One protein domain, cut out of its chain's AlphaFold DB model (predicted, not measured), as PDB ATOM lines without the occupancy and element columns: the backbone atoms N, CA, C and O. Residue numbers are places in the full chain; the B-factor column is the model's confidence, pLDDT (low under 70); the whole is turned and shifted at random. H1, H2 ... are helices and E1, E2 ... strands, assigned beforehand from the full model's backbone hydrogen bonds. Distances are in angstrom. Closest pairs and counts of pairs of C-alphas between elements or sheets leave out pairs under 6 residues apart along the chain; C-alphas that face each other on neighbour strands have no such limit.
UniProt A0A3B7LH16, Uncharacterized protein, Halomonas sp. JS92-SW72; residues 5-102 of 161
ATOM      1  N   THR A   5     -46.964  34.606  -7.105       85.00
ATOM      2  CA  THR A   5     -47.206  34.277  -8.519       85.00
ATOM      3  C   THR A   5     -46.540  32.959  -8.902       85.00
ATOM      4  O   THR A   5     -45.494  32.600  -8.353       85.00
ATOM      5  N   LEU A   6     -47.136  32.237  -9.857       85.88
ATOM      6  CA  LEU A   6     -46.500  31.086 -10.496       85.88
ATOM      7  C   LEU A   6     -45.615  31.596 -11.634       85.88
ATOM      8  O   LEU A   6     -46.012  32.471 -12.403       85.88
ATOM      9  N   HIS A   7     -44.413  31.046 -11.751       84.25
ATOM     10  CA  HIS A   7     -43.550  31.256 -12.904       84.25
ATOM     11  C   HIS A   7     -43.161  29.904 -13.492       84.25
ATOM     12  O   HIS A   7     -42.368  29.166 -12.904       84.25
ATOM     13  N   THR A   8     -43.691  29.619 -14.674       86.06
ATOM     14  CA  THR A   8     -43.416  28.404 -15.443       86.06
ATOM     15  C   THR A   8     -42.277  28.644 -16.430       86.06
ATOM     16  O   THR A   8     -42.229  29.682 -17.087       86.06
ATOM     17  N   ALA A   9     -41.359  27.689 -16.547       84.12
ATOM     18  CA  ALA A   9     -40.340  27.643 -17.593       84.12
ATOM     19  C   ALA A   9     -40.256  26.222 -18.161       84.12
ATOM     20  O   ALA A   9     -40.285  25.253 -17.401       84.12
ATOM     21  N   GLN A  10     -40.151  26.093 -19.482       84.56
ATOM     22  CA  GLN A  10     -40.009  24.794 -20.135       84.56
ATOM     23  C   GLN A  10     -38.539  24.350 -20.138       84.56
ATOM     24  O   GLN A  10     -37.634  25.144 -20.401       84.56
ATOM     25  N   VAL A  11     -38.322  23.067 -19.863       82.06
ATOM     26  CA  VAL A  11     -37.043  22.363 -19.952       82.06
ATOM     27  C   VAL A  11     -37.188  21.279 -21.019       82.06
ATOM     28  O   VAL A  11     -38.118  20.479 -20.963       82.06
ATOM     29  N   GLY A  12     -36.280  21.257 -21.997       78.81
ATOM     30  CA  GLY A  12     -36.378  20.378 -23.168       78.81
ATOM     31  C   GLY A  12     -37.344  20.888 -24.249       78.81
ATOM     32  O   GLY A  12     -38.121  21.820 -24.041       78.81
ATOM     33  N   GLU A  13     -37.270  20.287 -25.434       77.94
ATOM     34  CA  GLU A  13     -38.085  20.657 -26.596       77.94
ATOM     35  C   GLU A  13     -39.424  19.902 -26.618       77.94
ATOM     36  O   GLU A  13     -39.515  18.744 -26.211       77.94
ATOM     37  N   THR A  14     -40.488  20.555 -27.085       74.62
ATOM     38  CA  THR A  14     -41.843  19.987 -27.090       74.62
ATOM     39  C   THR A  14     -41.918  18.741 -27.976       74.62
ATOM     40  O   THR A  14     -41.695  18.821 -29.178       74.62
ATOM     41  N   GLY A  15     -42.257  17.593 -27.381       68.50
ATOM     42  CA  GLY A  15     -42.287  16.292 -28.064       68.50
ATOM     43  C   GLY A  15     -40.974  15.501 -27.995       68.50
ATOM     44  O   GLY A  15     -40.923  14.377 -28.488       68.50
ATOM     45  N   SER A  16     -39.927  16.044 -27.362       72.19
ATOM     46  CA  SER A  16     -38.724  15.282 -27.005       72.19
ATOM     47  C   SER A  16     -38.928  14.493 -25.708       72.19
ATOM     48  O   SER A  16     -39.594  14.952 -24.777       72.19
ATOM     49  N   GLU A  17     -38.304  13.317 -25.616       71.56
ATOM     50  CA  GLU A  17     -38.245  12.542 -24.374       71.56
ATOM     51  C   GLU A  17     -37.546  13.349 -23.264       71.56
ATOM     52  O   GLU A  17     -36.530  14.005 -23.494       71.56
ATOM     53  N   GLY A  18     -38.112  13.330 -22.054       73.31
ATOM     54  CA  GLY A  18     -37.580  14.080 -20.913       73.31
ATOM     55  C   GLY A  18     -37.880  15.585 -20.909       73.31
ATOM     56  O   GLY A  18     -37.311  16.293 -20.080       73.31
ATOM     57  N   ALA A  19     -38.760  16.094 -21.781       80.25
ATOM     58  CA  ALA A  19     -39.219  17.484 -21.726       80.25
ATOM     59  C   ALA A  19     -40.319  17.702 -20.662       80.25
ATOM     60  O   ALA A  19     -41.261  16.913 -20.557       80.25
ATOM     61  N   PHE A  20     -40.217  18.779 -19.877       83.44
ATOM     62  CA  PHE A  20     -41.147  19.104 -18.784       83.44
ATOM     63  C   PHE A  20     -41.208  20.611 -18.481       83.44
ATOM     64  O   PHE A  20     -40.293  21.375 -18.785       83.44
ATOM     65  N   GLU A  21     -42.276  21.054 -17.823       86.88
ATOM     66  CA  GLU A  21     -42.376  22.377 -17.212       86.88
ATOM     67  C   GLU A  21     -41.813  22.367 -15.784       86.88
ATOM     68  O   GLU A  21     -42.233  21.586 -14.929       86.88
ATOM     69  N   THR A  22     -40.896  23.291 -15.490       87.25
ATOM     70  CA  THR A  22     -40.532  23.655 -14.115       87.25
ATOM     71  C   THR A  22     -41.386  24.835 -13.672       87.25
ATOM     72  O   THR A  22     -41.345  25.899 -14.293       87.25
ATOM     73  N   VAL A  23     -42.119  24.689 -12.570       88.06
ATOM     74  CA  VAL A  23     -42.882  25.782 -11.952       88.06
ATOM     75  C   VAL A  23     -42.214  26.196 -10.649       88.06
ATOM     76  O   VAL A  23     -41.936  25.356  -9.793       88.06
ATOM     77  N   ILE A  24     -41.980  27.498 -10.475       86.25
ATOM     78  CA  ILE A  24     -41.482  28.084  -9.223       86.25
ATOM     79  C   ILE A  24     -42.451  29.146  -8.707       86.25
ATOM     80  O   ILE A  24     -42.978  29.948  -9.482       86.25
ATOM     81  N   ILE A  25     -42.657  29.189  -7.392       85.31
ATOM     82  CA  ILE A  25     -43.384  30.287  -6.752       85.31
ATOM     83  C   ILE A  25     -42.441  31.486  -6.596       85.31
ATOM     84  O   ILE A  25     -41.337  31.372  -6.056       85.31
ATOM     85  N   ARG A  26     -42.893  32.663  -7.031       84.94
ATOM     86  CA  ARG A  26     -42.271  33.950  -6.696       84.94
ATOM     87  C   ARG A  26     -43.158  34.697  -5.710       84.94
ATOM     88  O   ARG A  26     -44.377  34.562  -5.735       84.94
ATOM     89  N   ALA A  27     -42.540  35.487  -4.846       83.88
ATOM     90  CA  ALA A  27     -43.217  36.301  -3.853       83.88
ATOM     91  C   ALA A  27     -42.693  37.734  -3.941       83.88
ATOM     92  O   ALA A  27     -41.484  37.966  -3.871       83.88
ATOM     93  N   ASP A  28     -43.603  38.685  -4.130       84.44
ATOM     94  CA  ASP A  28     -43.299  40.097  -4.394       84.44
ATOM     95  C   ASP A  28     -42.397  40.254  -5.640       84.44
ATOM     96  O   ASP A  28     -41.425  41.008  -5.662       84.44
ATOM     97  N   GLY A  29     -42.672  39.434  -6.667       80.50
ATOM     98  CA  GLY A  29     -41.902  39.325  -7.914       80.50
ATOM     99  C   GLY A  29     -40.551  38.602  -7.799       80.50
ATOM    100  O   GLY A  29     -39.980  38.207  -8.817       80.50
ATOM    101  N   LYS A  30     -40.042  38.381  -6.581       81.25
ATOM    102  CA  LYS A  30     -38.718  37.798  -6.314       81.25
ATOM    103  C   LYS A  30     -38.815  36.305  -6.001       81.25
ATOM    104  O   LYS A  30     -39.774  35.843  -5.388       81.25
ATOM    105  N   TYR A  31     -37.797  35.538  -6.382       77.38
ATOM    106  CA  TYR A  31     -37.651  34.167  -5.892       77.38
ATOM    107  C   TYR A  31     -37.263  34.196  -4.406       77.38
ATOM    108  O   TYR A  31     -36.277  34.836  -4.041       77.38
ATOM    109  N   LYS A  32     -38.028  33.507  -3.552       75.94
ATOM    110  CA  LYS A  32     -37.672  33.264  -2.146       75.94
ATOM    111  C   LYS A  32     -37.421  31.763  -1.981       75.94
ATOM    112  O   LYS A  32     -38.248  30.950  -2.387       75.94
ATOM    113  N   ARG A  33     -36.273  31.393  -1.402       67.44
ATOM    114  CA  ARG A  33     -35.986  29.998  -1.016       67.44
ATOM    115  C   ARG A  33     -36.999  29.544   0.042       67.44
ATOM    116  O   ARG A  33     -37.437  30.359   0.846       67.44
ATOM    117  N   GLY A  34     -37.343  28.257   0.040       71.75
ATOM    118  CA  GLY A  34     -38.359  27.702   0.943       71.75
ATOM    119  C   GLY A  34     -39.805  27.888   0.468       71.75
ATOM    120  O   GLY A  34     -40.722  27.582   1.216       71.75
ATOM    121  N   LEU A  35     -40.036  28.356  -0.762       79.12
ATOM    122  CA  LEU A  35     -41.342  28.235  -1.417       79.12
ATOM    123  C   LEU A  35     -41.387  26.968  -2.285       79.12
ATOM    124  O   LEU A  35     -40.342  26.435  -2.658       79.12
ATOM    125  N   CYS A  36     -42.590  26.482  -2.593       80.38
ATOM    126  CA  CYS A  36     -42.770  25.262  -3.382       80.38
ATOM    127  C   CYS A  36     -42.280  25.411  -4.831       80.38
ATOM    128  O   CYS A  36     -42.296  26.502  -5.415       80.38
ATOM    129  N   SER A  37     -41.940  24.274  -5.428       84.50
ATOM    130  CA  SER A  37     -41.719  24.114  -6.866       84.50
ATOM    131  C   SER A  37     -42.498  22.907  -7.391       84.50
ATOM    132  O   SER A  37     -43.028  22.113  -6.614       84.50
ATOM    133  N   ALA A  38     -42.584  22.753  -8.709       84.12
ATOM    134  CA  ALA A  38     -43.099  21.538  -9.327       84.12
ATOM    135  C   ALA A  38     -42.371  21.203 -10.628       84.12
ATOM    136  O   ALA A  38     -41.886  22.091 -11.329       84.12
ATOM    137  N   HIS A  39     -42.356  19.910 -10.936       86.12
ATOM    138  CA  HIS A  39     -41.993  19.341 -12.225       86.12
ATOM    139  C   HIS A  39     -43.283  18.783 -12.827       86.12
ATOM    140  O   HIS A  39     -43.934  17.935 -12.217       86.12
ATOM    141  N   ILE A  40     -43.698  19.318 -13.969       85.94
ATOM    142  CA  ILE A  40     -45.013  19.082 -14.564       85.94
ATOM    143  C   ILE A  40     -44.813  18.595 -15.998       85.94
ATOM    144  O   ILE A  40     -44.064  19.204 -16.760       85.94
ATOM    145  N   ALA A  41     -45.458  17.493 -16.372       83.06
ATOM    146  CA  ALA A  41     -45.411  16.981 -17.735       83.06
ATOM    147  C   ALA A  41     -46.032  17.966 -18.745       83.06
ATOM    148  O   ALA A  41     -46.888  18.786 -18.408       83.06
ATOM    149  N   LEU A  42     -45.598  17.884 -20.004       79.44
ATOM    150  CA  LEU A  42     -46.233  18.633 -21.089       79.44
ATOM    151  C   LEU A  42     -47.630  18.061 -21.386       79.44
ATOM    152  O   LEU A  42     -47.895  16.890 -21.137       79.44
ATOM    153  N   GLU A  43     -48.505  18.870 -21.984       65.69
ATOM    154  CA  GLU A  43     -49.955  18.615 -22.134       65.69
ATOM    155  C   GLU A  43     -50.329  17.378 -22.994       65.69
ATOM    156  O   GLU A  43     -51.491  16.988 -23.046       65.69
ATOM    157  N   GLY A  44     -49.351  16.728 -23.642       67.19
ATOM    158  CA  GLY A  44     -49.496  15.428 -24.323       67.19
ATOM    159  C   GLY A  44     -48.989  14.206 -23.532       67.19
ATOM    160  O   GLY A  44     -49.131  13.082 -24.001       67.19
ATOM    161  N   TYR A  45     -48.398  14.421 -22.353       68.62
ATOM    162  CA  TYR A  45     -47.854  13.403 -21.439       68.62
ATOM    163  C   TYR A  45     -48.556  13.428 -20.063       68.62
ATOM    164  O   TYR A  45     -48.133  12.747 -19.125       68.62
ATOM    165  N   ASP A  46     -49.639  14.200 -19.937       68.25
ATOM    166  CA  ASP A  46     -50.576  14.114 -18.816       68.25
ATOM    167  C   ASP A  46     -51.186  12.702 -18.710       68.25
ATOM    168  O   ASP A  46     -51.346  11.984 -19.697       68.25
ATOM    169  N   GLY A  47     -51.543  12.289 -17.493       65.62
ATOM    170  CA  GLY A  47     -52.154  10.990 -17.197       65.62
ATOM    171  C   GLY A  47     -51.174   9.842 -16.922       65.62
ATOM    172  O   GLY A  47     -51.591   8.822 -16.372       65.62
ATOM    173  N   TYR A  48     -49.881   9.990 -17.227       69.12
ATOM    174  CA  TYR A  48     -48.871   9.001 -16.831       69.12
ATOM    175  C   TYR A  48     -48.649   8.998 -15.298       69.12
ATOM    176  O   TYR A  48     -48.693  10.057 -14.662       69.12
ATOM    177  N   PRO A  49     -48.373   7.837 -14.667       65.06
ATOM    178  CA  PRO A  49     -48.085   7.771 -13.236       65.06
ATOM    179  C   PRO A  49     -46.931   8.698 -12.833       65.06
ATOM    180  O   PRO A  49     -45.851   8.650 -13.415       65.06
ATOM    181  N   HIS A  50     -47.168   9.531 -11.818       65.06
ATOM    182  CA  HIS A  50     -46.225  10.524 -11.277       65.06
ATOM    183  C   HIS A  50     -45.770  11.642 -12.245       65.06
ATOM    184  O   HIS A  50     -44.888  12.425 -11.886       65.06
ATOM    185  N   ALA A  51     -46.405  11.781 -13.417       78.19
ATOM    186  CA  ALA A  51     -46.052  12.756 -14.458       78.19
ATOM    187  C   ALA A  51     -46.018  14.221 -13.983       78.19
ATOM    188  O   ALA A  51     -45.214  15.015 -14.469       78.19
ATOM    189  N   CYS A  52     -46.864  14.585 -13.016       87.81
ATOM    190  CA  CYS A  52     -46.870  15.910 -12.402       87.81
ATOM    191  C   CYS A  52     -46.560  15.808 -10.905       87.81
ATOM    192  O   CYS A  52     -47.407  15.367 -10.128       87.81
ATOM    193  N   THR A  53     -45.366  16.240 -10.492       89.94
ATOM    194  CA  THR A  53     -44.885  16.196  -9.102       89.94
ATOM    195  C   THR A  53     -44.666  17.599  -8.538       89.94
ATOM    196  O   THR A  53     -43.828  18.359  -9.027       89.94
ATOM    197  N   VAL A  54     -45.372  17.932  -7.456       89.94
ATOM    198  CA  VAL A  54     -45.191  19.162  -6.673       89.94
ATOM    199  C   VAL A  54     -44.348  18.875  -5.429       89.94
ATOM    200  O   VAL A  54     -44.641  17.950  -4.670       89.94
ATOM    201  N   ILE A  55     -43.323  19.697  -5.206       89.75
ATOM    202  CA  ILE A  55     -42.377  19.604  -4.092       89.75
ATOM    203  C   ILE A  55     -42.693  20.720  -3.091       89.75
ATOM    204  O   ILE A  55     -42.501  21.908  -3.369       89.75
ATOM    205  N   VAL A  56     -43.175  20.331  -1.911       87.00
ATOM    206  CA  VAL A  56     -43.546  21.229  -0.813       87.00
ATOM    207  C   VAL A  56     -42.483  21.134   0.288       87.00
ATOM    208  O   VAL A  56     -42.459  20.132   1.006       87.00
ATOM    209  N   PRO A  57     -41.596  22.132   0.459       83.69
ATOM    210  CA  PRO A  57     -40.608  22.119   1.538       83.69
ATOM    211  C   PRO A  57     -41.259  22.090   2.939       83.69
ATOM    212  O   PRO A  57     -42.452  22.395   3.085       83.69
ATOM    213  N   PRO A  58     -40.491  21.745   3.993       76.56
ATOM    214  CA  PRO A  58     -40.931  21.939   5.372       76.56
ATOM    215  C   PRO A  58     -41.266  23.420   5.589       76.56
ATOM    216  O   PRO A  58     -40.415  24.293   5.431       76.56
ATOM    217  N   CYS A  59     -42.535  23.700   5.879       62.00
ATOM    218  CA  CYS A  59     -43.079  25.049   6.005       62.00
ATOM    219  C   CYS A  59     -44.254  25.057   6.980       62.00
ATOM    220  O   CYS A  59     -45.284  24.430   6.710       62.00
ATOM    221  N   ASP A  60     -44.128  25.849   8.044       52.25
ATOM    222  CA  ASP A  60     -45.185  26.091   9.038       52.25
ATOM    223  C   ASP A  60     -46.384  26.851   8.444       52.25
ATOM    224  O   ASP A  60     -47.492  26.787   8.966       52.25
ATOM    225  N   LEU A  61     -46.175  27.522   7.303       51.59
ATOM    226  CA  LEU A  61     -47.200  28.240   6.534       51.59
ATOM    227  C   LEU A  61     -48.352  27.353   6.042       51.59
ATOM    228  O   LEU A  61     -49.403  27.878   5.680       51.59
ATOM    229  N   VAL A  62     -48.158  26.033   5.966       53.56
ATOM    230  CA  VAL A  62     -49.154  25.129   5.382       53.56
ATOM    231  C   VAL A  62     -50.061  24.548   6.461       53.56
ATOM    232  O   VAL A  62     -49.959  23.372   6.828       53.56
ATOM    233  N   ASP A  63     -50.971  25.399   6.936       52.75
ATOM    234  CA  ASP A  63     -52.129  24.984   7.724       52.75
ATOM    235  C   ASP A  63     -52.903  23.874   6.978       52.75
ATOM    236  O   ASP A  63     -52.912  23.798   5.745       52.75
ATOM    237  N   ARG A  64     -53.501  22.933   7.711       51.91
ATOM    238  CA  ARG A  64     -53.815  21.598   7.167       51.91
ATOM    239  C   ARG A  64     -54.995  21.580   6.188       51.91
ATOM    240  O   ARG A  64     -55.117  20.625   5.422       51.91
ATOM    241  N   GLY A  65     -55.824  22.627   6.166       54.41
ATOM    242  CA  GLY A  65     -57.032  22.728   5.337       54.41
ATOM    243  C   GLY A  65     -56.796  22.531   3.830       54.41
ATOM    244  O   GLY A  65     -57.333  21.575   3.264       54.41
ATOM    245  N   PRO A  66     -55.979  23.369   3.155       60.66
ATOM    246  CA  PRO A  66     -55.717  23.239   1.721       60.66
ATOM    247  C   PRO A  66     -55.055  21.919   1.312       60.66
ATOM    248  O   PRO A  66     -55.263  21.482   0.184       60.66
ATOM    249  N   LEU A  67     -54.300  21.261   2.202       66.94
ATOM    250  CA  LEU A  67     -53.703  19.948   1.922       66.94
ATOM    251  C   LEU A  67     -54.678  18.784   2.108       66.94
ATOM    252  O   LEU A  67     -54.576  17.806   1.372       66.94
ATOM    253  N   ALA A  68     -55.613  18.860   3.059       64.69
ATOM    254  CA  ALA A  68     -56.514  17.751   3.382       64.69
ATOM    255  C   ALA A  68     -57.317  17.276   2.158       64.69
ATOM    256  O   ALA A  68     -57.388  16.078   1.892       64.69
ATOM    257  N   ARG A  69     -57.823  18.214   1.344       74.00
ATOM    258  CA  ARG A  69     -58.549  17.917   0.091       74.00
ATOM    259  C   ARG A  69     -57.688  17.265  -1.005       74.00
ATOM    260  O   ARG A  69     -58.225  16.805  -2.004       74.00
ATOM    261  N   PHE A  70     -56.367  17.257  -0.836       73.25
ATOM    262  CA  PHE A  70     -55.397  16.663  -1.755       73.25
ATOM    263  C   PHE A  70     -54.582  15.534  -1.102       73.25
ATOM    264  O   PHE A  70     -53.617  15.072  -1.702       73.25
ATOM    265  N   ALA A  71     -54.947  15.065   0.099       67.12
ATOM    266  CA  ALA A  71     -54.149  14.102   0.864       67.12
ATOM    267  C   ALA A  71     -53.870  12.787   0.106       67.12
ATOM    268  O   ALA A  71     -52.791  12.222   0.255       67.12
ATOM    269  N   SER A  72     -54.788  12.361  -0.769       78.44
ATOM    270  CA  SER A  72     -54.641  11.213  -1.680       78.44
ATOM    271  C   SER A  72     -53.497  11.332  -2.699       78.44
ATOM    272  O   SER A  72     -53.123  10.333  -3.301       78.44
ATOM    273  N   HIS A  73     -52.954  12.533  -2.904       81.06
ATOM    274  CA  HIS A  73     -51.868  12.811  -3.846       81.06
ATOM    275  C   HIS A  73     -50.488  12.820  -3.169       81.06
ATOM    276  O   HIS A  73     -49.475  12.817  -3.865       81.06
ATOM    277  N   ASN A  74     -50.418  12.849  -1.830       82.00
ATOM    278  CA  ASN A  74     -49.158  12.805  -1.084       82.00
ATOM    279  C   ASN A  74     -48.555  11.393  -1.156       82.00
ATOM    280  O   ASN A  74     -49.106  10.470  -0.561       82.00
ATOM    281  N   HIS A  75     -47.434  11.226  -1.862       81.69
ATOM    282  CA  HIS A  75     -46.801   9.914  -2.049       81.69
ATOM    283  C   HIS A  75     -45.542   9.711  -1.195       81.69
ATOM    284  O   HIS A  75     -45.162   8.572  -0.930       81.69
ATOM    285  N   LEU A  76     -44.879  10.791  -0.766       85.75
ATOM    286  CA  LEU A  76     -43.648  10.722   0.023       85.75
ATOM    287  C   LEU A  76     -43.506  11.948   0.930       85.75
ATOM    288  O   LEU A  76     -43.825  13.075   0.559       85.75
ATOM    289  N   THR A  77     -42.955  11.735   2.123       87.25
ATOM    290  CA  THR A  77     -42.435  12.803   2.982       87.25
ATOM    291  C   THR A  77     -41.009  12.441   3.389       87.25
ATOM    292  O   THR A  77     -40.777  11.337   3.876       87.25
ATOM    293  N   SER A  78     -40.049  13.336   3.149       87.69
ATOM    294  CA  SER A  78     -38.639  13.124   3.492       87.69
ATOM    295  C   SER A  78     -38.391  13.284   4.997       87.69
ATOM    296  O   SER A  78     -39.228  13.821   5.730       87.69
ATOM    297  N   ARG A  79     -37.212  12.862   5.471       85.56
ATOM    298  CA  ARG A  79     -36.800  13.013   6.879       85.56
ATOM    299  C   ARG A  79     -36.722  14.484   7.311       85.56
ATOM    300  O   ARG A  79     -36.928  14.801   8.477       85.56
ATOM    301  N   GLU A  80     -36.466  15.369   6.357       85.19
ATOM    302  CA  GLU A  80     -36.389  16.824   6.491       85.19
ATOM    303  C   GLU A  80     -37.777  17.492   6.420       85.19
ATOM    304  O   GLU A  80     -37.874  18.711   6.504       85.19
ATOM    305  N   GLY A  81     -38.858  16.722   6.242       82.25
ATOM    306  CA  GLY A  81     -40.229  17.234   6.151       82.25
ATOM    307  C   GLY A  81     -40.628  17.775   4.774       82.25
ATOM    308  O   GLY A  81     -41.688  18.396   4.657       82.25
ATOM    309  N   VAL A  82     -39.827  17.539   3.725       86.81
ATOM    310  CA  VAL A  82     -40.226  17.841   2.340       86.81
ATOM    311  C   VAL A  82     -41.326  16.863   1.933       86.81
ATOM    312  O   VAL A  82     -41.130  15.653   1.989       86.81
ATOM    313  N   ARG A  83     -42.490  17.373   1.531       86.62
ATOM    314  CA  ARG A  83     -43.654  16.586   1.101       86.62
ATOM    315  C   ARG A  83     -43.763  16.617  -0.419       86.62
ATOM    316  O   ARG A  83     -43.671  17.686  -1.020       86.62
ATOM    317  N   TYR A  84     -43.992  15.461  -1.024       88.31
ATOM    318  CA  TYR A  84     -44.085  15.299  -2.470       88.31
ATOM    319  C   TYR A  84     -45.503  14.862  -2.844       88.31
ATOM    320  O   TYR A  84     -46.001  13.837  -2.373       88.31
ATOM    321  N   PHE A  85     -46.153  15.651  -3.697       88.75
ATOM    322  CA  PHE A  85     -47.518  15.410  -4.159       88.75
ATOM    323  C   PHE A  85     -47.510  15.096  -5.652       88.75
ATOM    324  O   PHE A  85     -46.924  15.846  -6.427       88.75
ATOM    325  N   THR A  86     -48.163  14.013  -6.063       89.50
ATOM    326  CA  THR A  86     -48.270  13.597  -7.471       89.50
ATOM    327  C   THR A  86     -49.697  13.653  -7.970       89.50
ATOM    328  O   THR A  86     -50.591  13.073  -7.360       89.50
ATOM    329  N   PHE A  87     -49.884  14.314  -9.107       86.81
ATOM    330  CA  PHE A  87     -51.170  14.538  -9.757       86.81
ATOM    331  C   PHE A  87     -51.217  13.822 -11.104       86.81
ATOM    332  O   PHE A  87     -50.181  13.642 -11.747       86.81
ATOM    333  N   ALA A  88     -52.419  13.430 -11.527       83.06
ATOM    334  CA  ALA A  88     -52.625  12.828 -12.839       83.06
ATOM    335  C   ALA A  88     -52.484  13.871 -13.955       83.06
ATOM    336  O   ALA A  88     -51.971  13.547 -15.021       83.06
ATOM    337  N   THR A  89     -52.905  15.119 -13.708       83.94
ATOM    338  CA  THR A  89     -52.854  16.197 -14.706       83.94
ATOM    339  C   THR A  89     -52.105  17.446 -14.236       83.94
ATOM    340  O   THR A  89     -52.183  17.869 -13.077       83.94
ATOM    341  N   ARG A  90     -51.482  18.129 -15.198       85.88
ATOM    342  CA  ARG A  90     -50.930  19.484 -15.111       85.88
ATOM    343  C   ARG A  90     -51.907  20.473 -14.488       85.88
ATOM    344  O   ARG A  90     -51.534  21.263 -13.620       85.88
ATOM    345  N   ARG A  91     -53.181  20.395 -14.882       84.25
ATOM    346  CA  ARG A  91     -54.263  21.243 -14.360       84.25
ATOM    347  C   ARG A  91     -54.438  21.093 -12.846       84.25
ATOM    348  O   ARG A  91     -54.624  22.094 -12.157       84.25
ATOM    349  N   GLU A  92     -54.367  19.874 -12.319       84.19
ATOM    350  CA  GLU A  92     -54.498  19.603 -10.881       84.19
ATOM    351  C   GLU A  92     -53.265  20.067 -10.099       84.19
ATOM    352  O   GLU A  92     -53.417  20.721  -9.067       84.19
ATOM    353  N   ALA A  93     -52.055  19.826 -10.617       87.44
ATOM    354  CA  ALA A  93     -50.812  20.297  -9.999       87.44
ATOM    355  C   ALA A  93     -50.741  21.837  -9.915       87.44
ATOM    356  O   ALA A  93     -50.352  22.397  -8.885       87.44
ATOM    357  N   LEU A  94     -51.184  22.538 -10.966       86.44
ATOM    358  CA  LEU A  94     -51.291  23.999 -10.967       86.44
ATOM    359  C   LEU A  94     -52.391  24.496 -10.012       86.44
ATOM    360  O   LEU A  94     -52.164  25.452  -9.273       86.44
ATOM    361  N   ALA A  95     -53.552  23.832  -9.957       84.56
ATOM    362  CA  ALA A  95     -54.632  24.175  -9.023       84.56
ATOM    363  C   ALA A  95     -54.261  23.919  -7.546       84.56
ATOM    364  O   ALA A  95     -54.699  24.658  -6.658       84.56
ATOM    365  N   PHE A  96     -53.430  22.907  -7.274       86.50
ATOM    366  CA  PHE A  96     -52.813  22.673  -5.969       86.50
ATOM    367  C   PHE A  96     -51.923  23.854  -5.572       86.50
ATOM    368  O   PHE A  96     -52.177  24.495  -4.551       86.50
ATOM    369  N   LEU A  97     -50.930  24.188  -6.405       85.94
ATOM    370  CA  LEU A  97     -49.983  25.275  -6.142       85.94
ATOM    371  C   LEU A  97     -50.675  26.635  -5.984       85.94
ATOM    372  O   LEU A  97     -50.359  27.386  -5.061       85.94
ATOM    373  N   ALA A  98     -51.642  26.942  -6.854       83.25
ATOM    374  CA  ALA A  98     -52.403  28.182  -6.789       83.25
ATOM    375  C   ALA A  98     -53.173  28.299  -5.464       83.25
ATOM    376  O   ALA A  98     -53.094  29.319  -4.780       83.25
ATOM    377  N   SER A  99     -53.849  27.224  -5.044       82.81
ATOM    378  CA  SER A  99     -54.582  27.192  -3.775       82.81
ATOM    379  C   SER A  99     -53.681  27.203  -2.541       82.81
ATOM    380  O   SER A  99     -54.123  27.671  -1.494       82.81
ATOM    381  N   LEU A 100     -52.455  26.685  -2.641       83.31
ATOM    382  CA  LEU A 100     -51.484  26.646  -1.547       83.31
ATOM    383  C   LEU A 100     -50.933  28.041  -1.200       83.31
ATOM    384  O   LEU A 100     -50.557  28.282  -0.057       83.31
ATOM    385  N   TYR A 101     -50.928  28.960  -2.170       81.62
ATOM    386  CA  TYR A 101     -50.402  30.325  -2.029       81.62
ATOM    387  C   TYR A 101     -51.450  31.434  -2.226       81.62
ATOM    388  O   TYR A 101     -51.092  32.608  -2.317       81.62
ATOM    389  N   GLY A 102     -52.741  31.089  -2.289       80.12
ATOM    390  CA  GLY A 102     -53.832  32.059  -2.462       80.12
ATOM    391  C   GLY A 102     -53.821  32.786  -3.814       80.12
ATOM    392  O   GLY A 102     -54.304  33.911  -3.915       80.12
TER     393      GLY A 102
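This is residues 5 to 102 of the 161 residues of an uncharacterized protein of Halomonas sp. JS92-SW72 (UniProt A0A3B7LH16). A strongly twisted sheet of six strands curls round one helix, H2, which packs on one of its faces; no named helix covers the other face. The short H1 lies off the sheet, close by the last residue of H2. The 98 printed residues hold six named strands and two named helices, in the order E1 E2 E3 E4 H1 E5 E6 H2. Across the sheet the order is E1 E2 E3 E4 E6 E5, all antiparallel, and the class is mixed, helices and strands. The whole is compact, with a radius of gyration of the C-alphas of 13.2 A and spans of 38 by 31 by 25 A.

Start at E1, residues 5 to 11, an edge strand; it forms a hairpin with E2, residues 20 to 27, where N 7 and O 24 are 2.9 A apart, within hydrogen-bond range. E3, residues 37 to 41, pairs next, with N 23 and O 38 at 2.9 A. Then look at E4, residues 52 to 56, where N 53 and O 39 are 2.8 A apart. E1 to E4 form a meander, each strand the antiparallel neighbour of the one before. After H1, residues 64 to 68, come E5, residues 74 to 77, the other edge strand, and E6, residues 83 to 87, a hairpin with N 84 and O 76 at 2.9 A. E6 is also the neighbour of E4, with N 54 and O 85 at 2.8 A. E4, H1 and E5 make a split strand-helix-strand unit, two strands running the same way with E6 between them in the sheet; its crossover is right-handed. Last comes H2, residues 90 to 100, on the sheet with 45 pairs of C-alphas within 10 A; the closest C-alphas of E4 and H2, those of Cys 52 and Arg 90, are 6.0 A apart. H1 is not on the sheet; it only just touches H2, with 3 pairs of C-alphas within 8 A, the closest being Pro 66 and Leu 100 at 6.3 A. In H1 and H2 every O i to N i+4 pair is within hydrogen-bond range.

Find C-alpha 5 at (-47.206, 34.277, -8.519); from there E1 runs 19.4 A to C-alpha 11. E2 is 22.9 A long and H2 15.3 A, ending at C-alpha 100 at (-51.484, 26.646, -1.547).

The two C-alphas farthest apart, those of Gly 15 and Asp 60, are 38.5 A apart. The printed part has no cut, and no link is long. Look for pLDDT under 70 at residues 15, 33, 43 to 50, 59 to 68 and 71.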